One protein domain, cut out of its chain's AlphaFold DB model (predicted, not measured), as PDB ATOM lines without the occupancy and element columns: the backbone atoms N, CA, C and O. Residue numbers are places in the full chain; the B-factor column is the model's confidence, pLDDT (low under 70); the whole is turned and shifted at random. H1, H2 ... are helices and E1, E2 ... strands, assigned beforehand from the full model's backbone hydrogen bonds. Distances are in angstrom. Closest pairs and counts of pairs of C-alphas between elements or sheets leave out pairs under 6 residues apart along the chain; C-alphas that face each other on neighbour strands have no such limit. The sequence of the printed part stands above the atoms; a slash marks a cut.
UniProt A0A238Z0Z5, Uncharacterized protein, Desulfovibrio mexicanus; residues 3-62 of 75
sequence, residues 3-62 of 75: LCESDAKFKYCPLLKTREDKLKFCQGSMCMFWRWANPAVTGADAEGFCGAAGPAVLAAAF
ATOM      1  N   LEU A   3       2.638  14.650  14.018       89.06
ATOM      2  CA  LEU A   3       3.218  15.649  13.117       89.06
ATOM      3  C   LEU A   3       3.408  15.055  11.731       89.06
ATOM      4  O   LEU A   3       3.595  13.843  11.604       89.06
ATOM      5  N   CYS A   4       3.484  15.916  10.721       91.56
ATOM      6  CA  CYS A   4       4.003  15.531   9.418       91.56
ATOM      7  C   CYS A   4       5.453  15.045   9.542       91.56
ATOM      8  O   CYS A   4       6.222  15.536  10.377       91.56
ATOM      9  N   GLU A   5       5.851  14.076   8.717       90.69
ATOM     10  CA  GLU A   5       7.228  13.567   8.704       90.69
ATOM     11  C   GLU A   5       8.253  14.695   8.482       90.69
ATOM     12  O   GLU A   5       9.306  14.734   9.131       90.69
ATOM     13  N   SER A   6       7.920  15.630   7.587       91.69
ATOM     14  CA  SER A   6       8.712  16.813   7.267       91.69
ATOM     15  C   SER A   6       8.990  17.687   8.485       91.69
ATOM     16  O   SER A   6      10.096  18.202   8.581       91.69
ATOM     17  N   ASP A   7       8.066  17.785   9.437       89.81
ATOM     18  CA  ASP A   7       8.249  18.545  10.676       89.81
ATOM     19  C   ASP A   7       8.898  17.710  11.777       89.81
ATOM     20  O   ASP A   7       9.702  18.207  12.571       89.81
ATOM     21  N   ALA A   8       8.562  16.419  11.840       89.38
ATOM     22  CA  ALA A   8       9.087  15.516  12.852       89.38
ATOM     23  C   ALA A   8      10.616  15.435  12.784       89.38
ATOM     24  O   ALA A   8      11.274  15.500  13.822       89.38
ATOM     25  N   LYS A   9      11.191  15.366  11.575       88.56
ATOM     26  CA  LYS A   9      12.646  15.269  11.360       88.56
ATOM     27  C   LYS A   9      13.453  16.480  11.843       88.56
ATOM     28  O   LYS A   9      14.660  16.363  12.008       88.56
ATOM     29  N   PHE A  10      12.812  17.621  12.094       90.06
ATOM     30  CA  PHE A  10      13.471  18.811  12.644       90.06
ATOM     31  C   PHE A  10      13.353  18.916  14.168       90.06
ATOM     32  O   PHE A  10      13.876  19.853  14.766       90.06
ATOM     33  N   LYS A  11      12.696  17.954  14.823       87.06
ATOM     34  CA  LYS A  11      12.555  17.916  16.282       87.06
ATOM     35  C   LYS A  11      13.489  16.894  16.903       87.06
ATOM     36  O   LYS A  11      13.699  15.805  16.369       87.06
ATOM     37  N   TYR A  12      14.029  17.239  18.067       89.50
ATOM     38  CA  TYR A  12      14.818  16.315  18.870       89.50
ATOM     39  C   TYR A  12      13.935  15.195  19.424       89.50
ATOM     40  O   TYR A  12      12.877  15.436  20.003       89.50
ATOM     41  N   CYS A  13      14.376  13.953  19.242       88.19
ATOM     42  CA  CYS A  13      13.694  12.774  19.737       88.19
ATOM     43  C   CYS A  13      14.221  12.430  21.140       88.19
ATOM     44  O   CYS A  13      15.386  12.044  21.269       88.19
ATOM     45  N   PRO A  14      13.383  12.497  22.191       84.06
ATOM     46  CA  PRO A  14      13.805  12.192  23.561       84.06
ATOM     47  C   PRO A  14      14.219  10.726  23.747       84.06
ATOM     48  O   PRO A  14      14.951  10.400  24.680       84.06
ATOM     49  N   LEU A  15      13.766   9.845  22.848       84.69
ATOM     50  CA  LEU A  15      14.051   8.412  22.862       84.69
ATOM     51  C   LEU A  15      15.301   8.038  22.052       84.69
ATOM     52  O   LEU A  15      15.771   6.908  22.148       84.69
ATOM     53  N   LEU A  16      15.841   8.961  21.249       85.81
ATOM     54  CA  LEU A  16      17.011   8.717  20.411       85.81
ATOM     55  C   LEU A  16      18.188   9.550  20.920       85.81
ATOM     56  O   LEU A  16      18.377  10.699  20.521       85.81
ATOM     57  N   LYS A  17      18.993   8.951  21.798       84.12
ATOM     58  CA  LYS A  17      20.176   9.584  22.393       84.12
ATOM     59  C   LYS A  17      21.476   8.984  21.867       84.12
ATOM     60  O   LYS A  17      21.539   7.803  21.526       84.12
ATOM     61  N   THR A  18      22.528   9.797  21.781       81.88
ATOM     62  CA  THR A  18      23.902   9.292  21.658       81.88
ATOM     63  C   THR A  18      24.393   8.762  23.004       81.88
ATOM     64  O   THR A  18      23.804   9.020  24.051       81.88
ATOM     65  N   ARG A  19      25.531   8.060  22.994       81.75
ATOM     66  CA  ARG A  19      26.227   7.613  24.211       81.75
ATOM     67  C   ARG A  19      26.614   8.767  25.153       81.75
ATOM     68  O   ARG A  19      26.796   8.539  26.339       81.75
ATOM     69  N   GLU A  20      26.725   9.985  24.627       83.50
ATOM     70  CA  GLU A  20      27.028  11.218  25.372       83.50
ATOM     71  C   GLU A  20      25.761  11.925  25.903       83.50
ATOM     72  O   GLU A  20      25.809  13.108  26.220       83.50
ATOM     73  N   ASP A  21      24.613  11.238  25.928       77.62
ATOM     74  CA  ASP A  21      23.287  11.759  26.311       77.62
ATOM     75  C   ASP A  21      22.765  12.932  25.457       77.62
ATOM     76  O   ASP A  21      21.784  13.590  25.800       77.62
ATOM     77  N   LYS A  22      23.360  13.178  24.282       84.50
ATOM     78  CA  LYS A  22      22.859  14.199  23.353       84.50
ATOM     79  C   LYS A  22      21.657  13.664  22.585       84.50
ATOM     80  O   LYS A  22      21.698  12.561  22.033       84.50
ATOM     81  N   LEU A  23      20.603  14.471  22.513       85.56
ATOM     82  CA  LEU A  23      19.411  14.167  21.729       85.56
ATOM     83  C   LEU A  23      19.735  14.205  20.230       85.56
ATOM     84  O   LEU A  23      20.418  15.111  19.751       85.56
ATOM     85  N   LYS A  24      19.215  13.238  19.474       88.75
ATOM     86  CA  LYS A  24      19.242  13.244  18.006       88.75
ATOM     87  C   LYS A  24      17.909  13.718  17.454       88.75
ATOM     88  O   LYS A  24      16.876  13.571  18.101       88.75
ATOM     89  N   PHE A  25      17.922  14.233  16.232       90.50
ATOM     90  CA  PHE A  25      16.693  14.502  15.497       90.50
ATOM     91  C   PHE A  25      15.887  13.221  15.259       90.50
ATOM     92  O   PHE A  25      16.451  12.130  15.116       90.50
ATOM     93  N   CYS A  26      14.562  13.354  15.235       91.25
ATOM     94  CA  CYS A  26      13.673  12.259  14.882       91.25
ATOM     95  C   CYS A  26      14.002  11.755  13.474       91.25
ATOM     96  O   CYS A  26      14.243  12.538  12.561       91.25
ATOM     97  N   GLN A  27      13.977  10.438  13.286       91.44
ATOM     98  CA  GLN A  27      14.237   9.839  11.978       91.44
ATOM     99  C   GLN A  27      12.974   9.689  11.115       91.44
ATOM    100  O   GLN A  27      13.063   9.155  10.015       91.44
ATOM    101  N   GLY A  28      11.809  10.155  11.585       91.50
ATOM    102  CA  GLY A  28      10.557  10.072  10.826       91.50
ATOM    103  C   GLY A  28      10.273   8.637  10.382       91.50
ATOM    104  O   GLY A  28      10.446   7.711  11.177       91.50
ATOM    105  N   SER A  29       9.932   8.447   9.107       91.38
ATOM    106  CA  SER A  29       9.633   7.129   8.527       91.38
ATOM    107  C   SER A  29      10.789   6.119   8.596       91.38
ATOM    108  O   SER A  29      10.547   4.915   8.576       91.38
ATOM    109  N   MET A  30      12.037   6.581   8.747       90.56
ATOM    110  CA  MET A  30      13.213   5.717   8.918       90.56
ATOM    111  C   MET A  30      13.330   5.143  10.341       90.56
ATOM    112  O   MET A  30      14.121   4.234  10.590       90.56
ATOM    113  N   CYS A  31      12.557   5.655  11.303       91.06
ATOM    114  CA  CYS A  31      12.523   5.127  12.660       91.06
ATOM    115  C   CYS A  31      11.589   3.912  12.742       91.06
ATOM    116  O   CYS A  31      10.405   4.025  12.437       91.06
ATOM    117  N   MET A  32      12.058   2.778  13.277       90.62
ATOM    118  CA  MET A  32      11.213   1.579  13.465       90.62
ATOM    119  C   MET A  32       9.983   1.809  14.362       90.62
ATOM    120  O   MET A  32       9.029   1.031  14.330       90.62
ATOM    121  N   PHE A  33       9.999   2.871  15.169       90.62
ATOM    122  CA  PHE A  33       8.887   3.249  16.037       90.62
ATOM    123  C   PHE A  33       7.939   4.273  15.407       90.62
ATOM    124  O   PHE A  33       6.959   4.636  16.049       90.62
ATOM    125  N   TRP A  34       8.189   4.754  14.189       90.56
ATOM    126  CA  TRP A  34       7.268   5.658  13.505       90.56
ATOM    127  C   TRP A  34       6.008   4.927  13.059       90.56
ATOM    128  O   TRP A  34       6.055   3.814  12.530       90.56
ATOM    129  N   ARG A  35       4.861   5.561  13.286       91.62
ATOM    130  CA  ARG A  35       3.547   5.066  12.893       91.62
ATOM    131  C   ARG A  35       2.820   6.167  12.144       91.62
ATOM    132  O   ARG A  35       2.704   7.276  12.652       91.62
ATOM    133  N   TRP A  36       2.328   5.853  10.955       92.00
ATOM    134  CA  TRP A  36       1.455   6.752  10.209       92.00
ATOM    135  C   TRP A  36       0.103   6.852  10.913       92.00
ATOM    136  O   TRP A  36      -0.446   5.834  11.338       92.00
ATOM    137  N   ALA A  37      -0.425   8.069  11.043       90.31
ATOM    138  CA  ALA A  37      -1.751   8.301  11.604       90.31
ATOM    139  C   ALA A  37      -2.838   7.684  10.710       90.31
ATOM    140  O   ALA A  37      -3.802   7.103  11.204       90.31
ATOM    141  N   ASN A  38      -2.632   7.739   9.391       89.25
ATOM    142  CA  ASN A  38      -3.430   7.027   8.406       89.25
ATOM    143  C   ASN A  38      -2.522   6.089   7.592       89.25
ATOM    144  O   ASN A  38      -1.680   6.577   6.845       89.25
ATOM    145  N   PRO A  39      -2.679   4.757   7.672       86.81
ATOM    146  CA  PRO A  39      -1.820   3.821   6.945       86.81
ATOM    147  C   PRO A  39      -1.957   3.911   5.415       86.81
ATOM    148  O   PRO A  39      -1.084   3.416   4.709       86.81
ATOM    149  N   ALA A  40      -3.024   4.529   4.898       91.50
ATOM    150  CA  ALA A  40      -3.199   4.775   3.467       91.50
ATOM    151  C   ALA A  40      -2.484   6.048   2.973       91.50
ATOM    152  O   ALA A  40      -2.402   6.264   1.767       91.50
ATOM    153  N   VAL A  41      -1.985   6.896   3.882       87.56
ATOM    154  CA  VAL A  41      -1.344   8.178   3.561       87.56
ATOM    155  C   VAL A  41       0.061   8.185   4.159       87.56
ATOM    156  O   VAL A  41       0.234   8.171   5.375       87.56
ATOM    157  N   THR A  42       1.078   8.194   3.299       89.62
ATOM    158  CA  THR A  42       2.495   8.117   3.692       89.62
ATOM    159  C   THR A  42       3.328   9.162   2.961       89.62
ATOM    160  O   THR A  42       2.996   9.520   1.832       89.62
ATOM    161  N   GLY A  43       4.447   9.578   3.553       89.00
ATOM    162  CA  GLY A  43       5.410  10.500   2.946       89.00
ATOM    163  C   GLY A  43       5.612  11.776   3.761       89.00
ATOM    164  O   GLY A  43       5.123  11.891   4.882       89.00
ATOM    165  N   ALA A  44       6.314  12.746   3.168       88.00
ATOM    166  CA  ALA A  44       6.777  13.951   3.857       88.00
ATOM    167  C   ALA A  44       5.645  14.745   4.534       88.00
ATOM    168  O   ALA A  44       5.807  15.189   5.669       88.00
ATOM    169  N   ASP A  45       4.505  14.883   3.860       89.81
ATOM    170  CA  ASP A  45       3.344  15.643   4.341       89.81
ATOM    171  C   ASP A  45       2.332  14.775   5.101       89.81
ATOM    172  O   ASP A  45       1.314  15.269   5.579       89.81
ATOM    173  N   ALA A  46       2.588  13.470   5.206       90.94
ATOM    174  CA  ALA A  46       1.713  12.566   5.926       90.94
ATOM    175  C   ALA A  46       1.973  12.653   7.429       90.94
ATOM    176  O   ALA A  46       3.115  12.652   7.900       90.94
ATOM    177  N   GLU A  47       0.888  12.683   8.193       90.94
ATOM    178  CA  GLU A  47       0.960  12.714   9.643       90.94
ATOM    179  C   GLU A  47       1.357  11.353  10.211       90.94
ATOM    180  O   GLU A  47       0.856  10.295   9.817       90.94
ATOM    181  N   GLY A  48       2.223  11.386  11.211       91.00
ATOM    182  CA  GLY A  48       2.581  10.224  11.994       91.00
ATOM    183  C   GLY A  48       2.959  10.583  13.419       91.00
ATOM    184  O   GLY A  48       2.981  11.742  13.836       91.00
ATOM    185  N   PHE A  49       3.209   9.548  14.201       89.75
ATOM    186  CA  PHE A  49       3.517   9.641  15.614       89.75
ATOM    187  C   PHE A  49       4.541   8.575  16.005       89.75
ATOM    188  O   PHE A  49       4.744   7.570  15.320       89.75
ATOM    189  N   CYS A  50       5.204   8.789  17.139       90.44
ATOM    190  CA  CYS A  50       6.113   7.799  17.700       90.44
ATOM    191  C   CYS A  50       5.319   6.761  18.505       90.44
ATOM    192  O   CYS A  50       4.727   7.089  19.526       90.44
ATOM    193  N   GLY A  51       5.344   5.499  18.081       87.56
ATOM    194  CA  GLY A  51       4.674   4.385  18.755       87.56
ATOM    195  C   GLY A  51       5.328   3.941  20.069       87.56
ATOM    196  O   GLY A  51       4.695   3.234  20.843       87.56
ATOM    197  N   ALA A  52       6.572   4.354  20.340       84.38
ATOM    198  CA  ALA A  52       7.218   4.160  21.646       84.38
ATOM    199  C   ALA A  52       6.906   5.296  22.632       84.38
ATOM    200  O   ALA A  52       7.050   5.139  23.844       84.38
ATOM    201  N   ALA A  53       6.461   6.444  22.119       75.44
ATOM    202  CA  ALA A  53       5.970   7.539  22.929       75.44
ATOM    203  C   ALA A  53       4.534   7.184  23.348       75.44
ATOM    204  O   ALA A  53       3.578   7.504  22.650       75.44
ATOM    205  N   GLY A  54       4.394   6.440  24.452       60.97
ATOM    206  CA  GLY A  54       3.091   6.030  24.986       60.97
ATOM    207  C   GLY A  54       2.128   7.212  25.223       60.97
ATOM    208  O   GLY A  54       2.525   8.376  25.120       60.97
ATOM    209  N   PRO A  55       0.862   6.953  25.601       56.75
ATOM    210  CA  PRO A  55      -0.171   7.991  25.731       56.75
ATOM    211  C   PRO A  55       0.219   9.157  26.662       56.75
ATOM    212  O   PRO A  55      -0.182  10.294  26.432       56.75
ATOM    213  N   ALA A  56       1.084   8.922  27.655       50.88
ATOM    214  CA  ALA A  56       1.602   9.965  28.545       50.88
ATOM    215  C   ALA A  56       2.528  10.985  27.845       50.88
ATOM    216  O   ALA A  56       2.533  12.165  28.185       50.88
ATOM    217  N   VAL A  57       3.283  10.562  26.828       50.03
ATOM    218  CA  VAL A  57       4.174  11.444  26.053       50.03
ATOM    219  C   VAL A  57       3.376  12.255  25.022       50.03
ATOM    220  O   VAL A  57       3.768  13.353  24.629       50.03
ATOM    221  N   LEU A  58       2.215  11.739  24.599       50.84
ATOM    222  CA  LEU A  58       1.209  12.509  23.868       50.84
ATOM    223  C   LEU A  58       0.629  13.640  24.729       50.84
ATOM    224  O   LEU A  58       0.498  14.744  24.214       50.84
ATOM    225  N   ALA A  59       0.376  13.403  26.019       44.56
ATOM    226  CA  ALA A  59      -0.130  14.425  26.939       44.56
ATOM    227  C   ALA A  59       0.906  15.527  27.251       44.56
ATOM    228  O   ALA A  59       0.571  16.708  27.213       44.56
ATOM    229  N   ALA A  60       2.178  15.171  27.469       46.44
ATOM    230  CA  ALA A  60       3.245  16.146  27.744       46.44
ATOM    231  C   ALA A  60       3.594  17.044  26.536       46.44
ATOM    232  O   ALA A  60       4.107  18.148  26.699       46.44
ATOM    233  N   ALA A  61       3.294  16.596  25.313       45.53
ATOM    234  CA  ALA A  61       3.502  17.381  24.097       45.53
ATOM    235  C   ALA A  61       2.504  18.542  23.929       45.53
ATOM    236  O   ALA A  61       2.781  19.450  23.151       45.53
ATOM    237  N   PHE A  62       1.372  18.529  24.642       38.59
ATOM    238  CA  PHE A  62       0.408  19.636  24.641       38.59
ATOM    239  C   PHE A  62       0.739  20.721  25.676       38.59
ATOM    240  O   PHE A  62       0.264  21.843  25.541       38.59
TER     241      PHE A  62
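This is residues 3 to 62 of the 75 residues of an uncharacterized protein of Desulfovibrio mexicanus (UniProt A0A238Z0Z5). What is the main picture? Two small two-stranded hairpins, E1 with E2 and E3 with E4, make the two ends of an elongated shape, with the short helix H1 between them and the small helix H2 set off to one side, past the end of E4. What is it made of? The 60 printed residues hold, in chain order, H1, E1, E2, E3, E4 and H2, a mixed class with under half of the residues in named elements; both sheets, E1 - E2 and E3 - E4, are antiparallel. How large is it? It is compact, with a radius of gyration of the C-alphas of 11.5 A, and spans 38 by 22 by 18 A.

What pairs first? Residues 3 to 4 pair antiparallel with residues 47 to 48 of E4, residues 47 to 50. H1, residues 5 to 8, has its closest C-alpha pair with E4 at Glu 5 and Glu 47, 6.4 A. How are the hairpins joined? In the hairpin of E1, residues 12 to 17, and E2, residues 23 to 25, N 13 and O 24 are 2.8 A apart, within hydrogen-bond range. In the hairpin of E3, residues 34 to 36, and E4, N 49 and O 35 are 2.8 A apart, also within range; E1 and E3 are apart. And the helices' backbones? In H2, residues 55 to 60, every O i to N i+4 pair is within hydrogen-bond range; H1 is too short for such a pair.

Where does the first element begin? C-alpha 5 of H1 is at (7.228, 13.567, 8.704). How long are the longer elements? E4 measures 10.8 A, E1 9.3 A and H2 9.1 A from first to last C-alpha. Where does the last element end? C-alpha 60 of H2 is at (3.245, 16.146, 27.744).

Which C-alphas are farthest apart? Those of Glu 20 and Ala 40, 37.9 A. Is there a cut or a long link? The printed part has no cut, and no link is long. Where is confidence low? Residues 54 to 62 are under 70; the mean pLDDT of the printed part is 82.5.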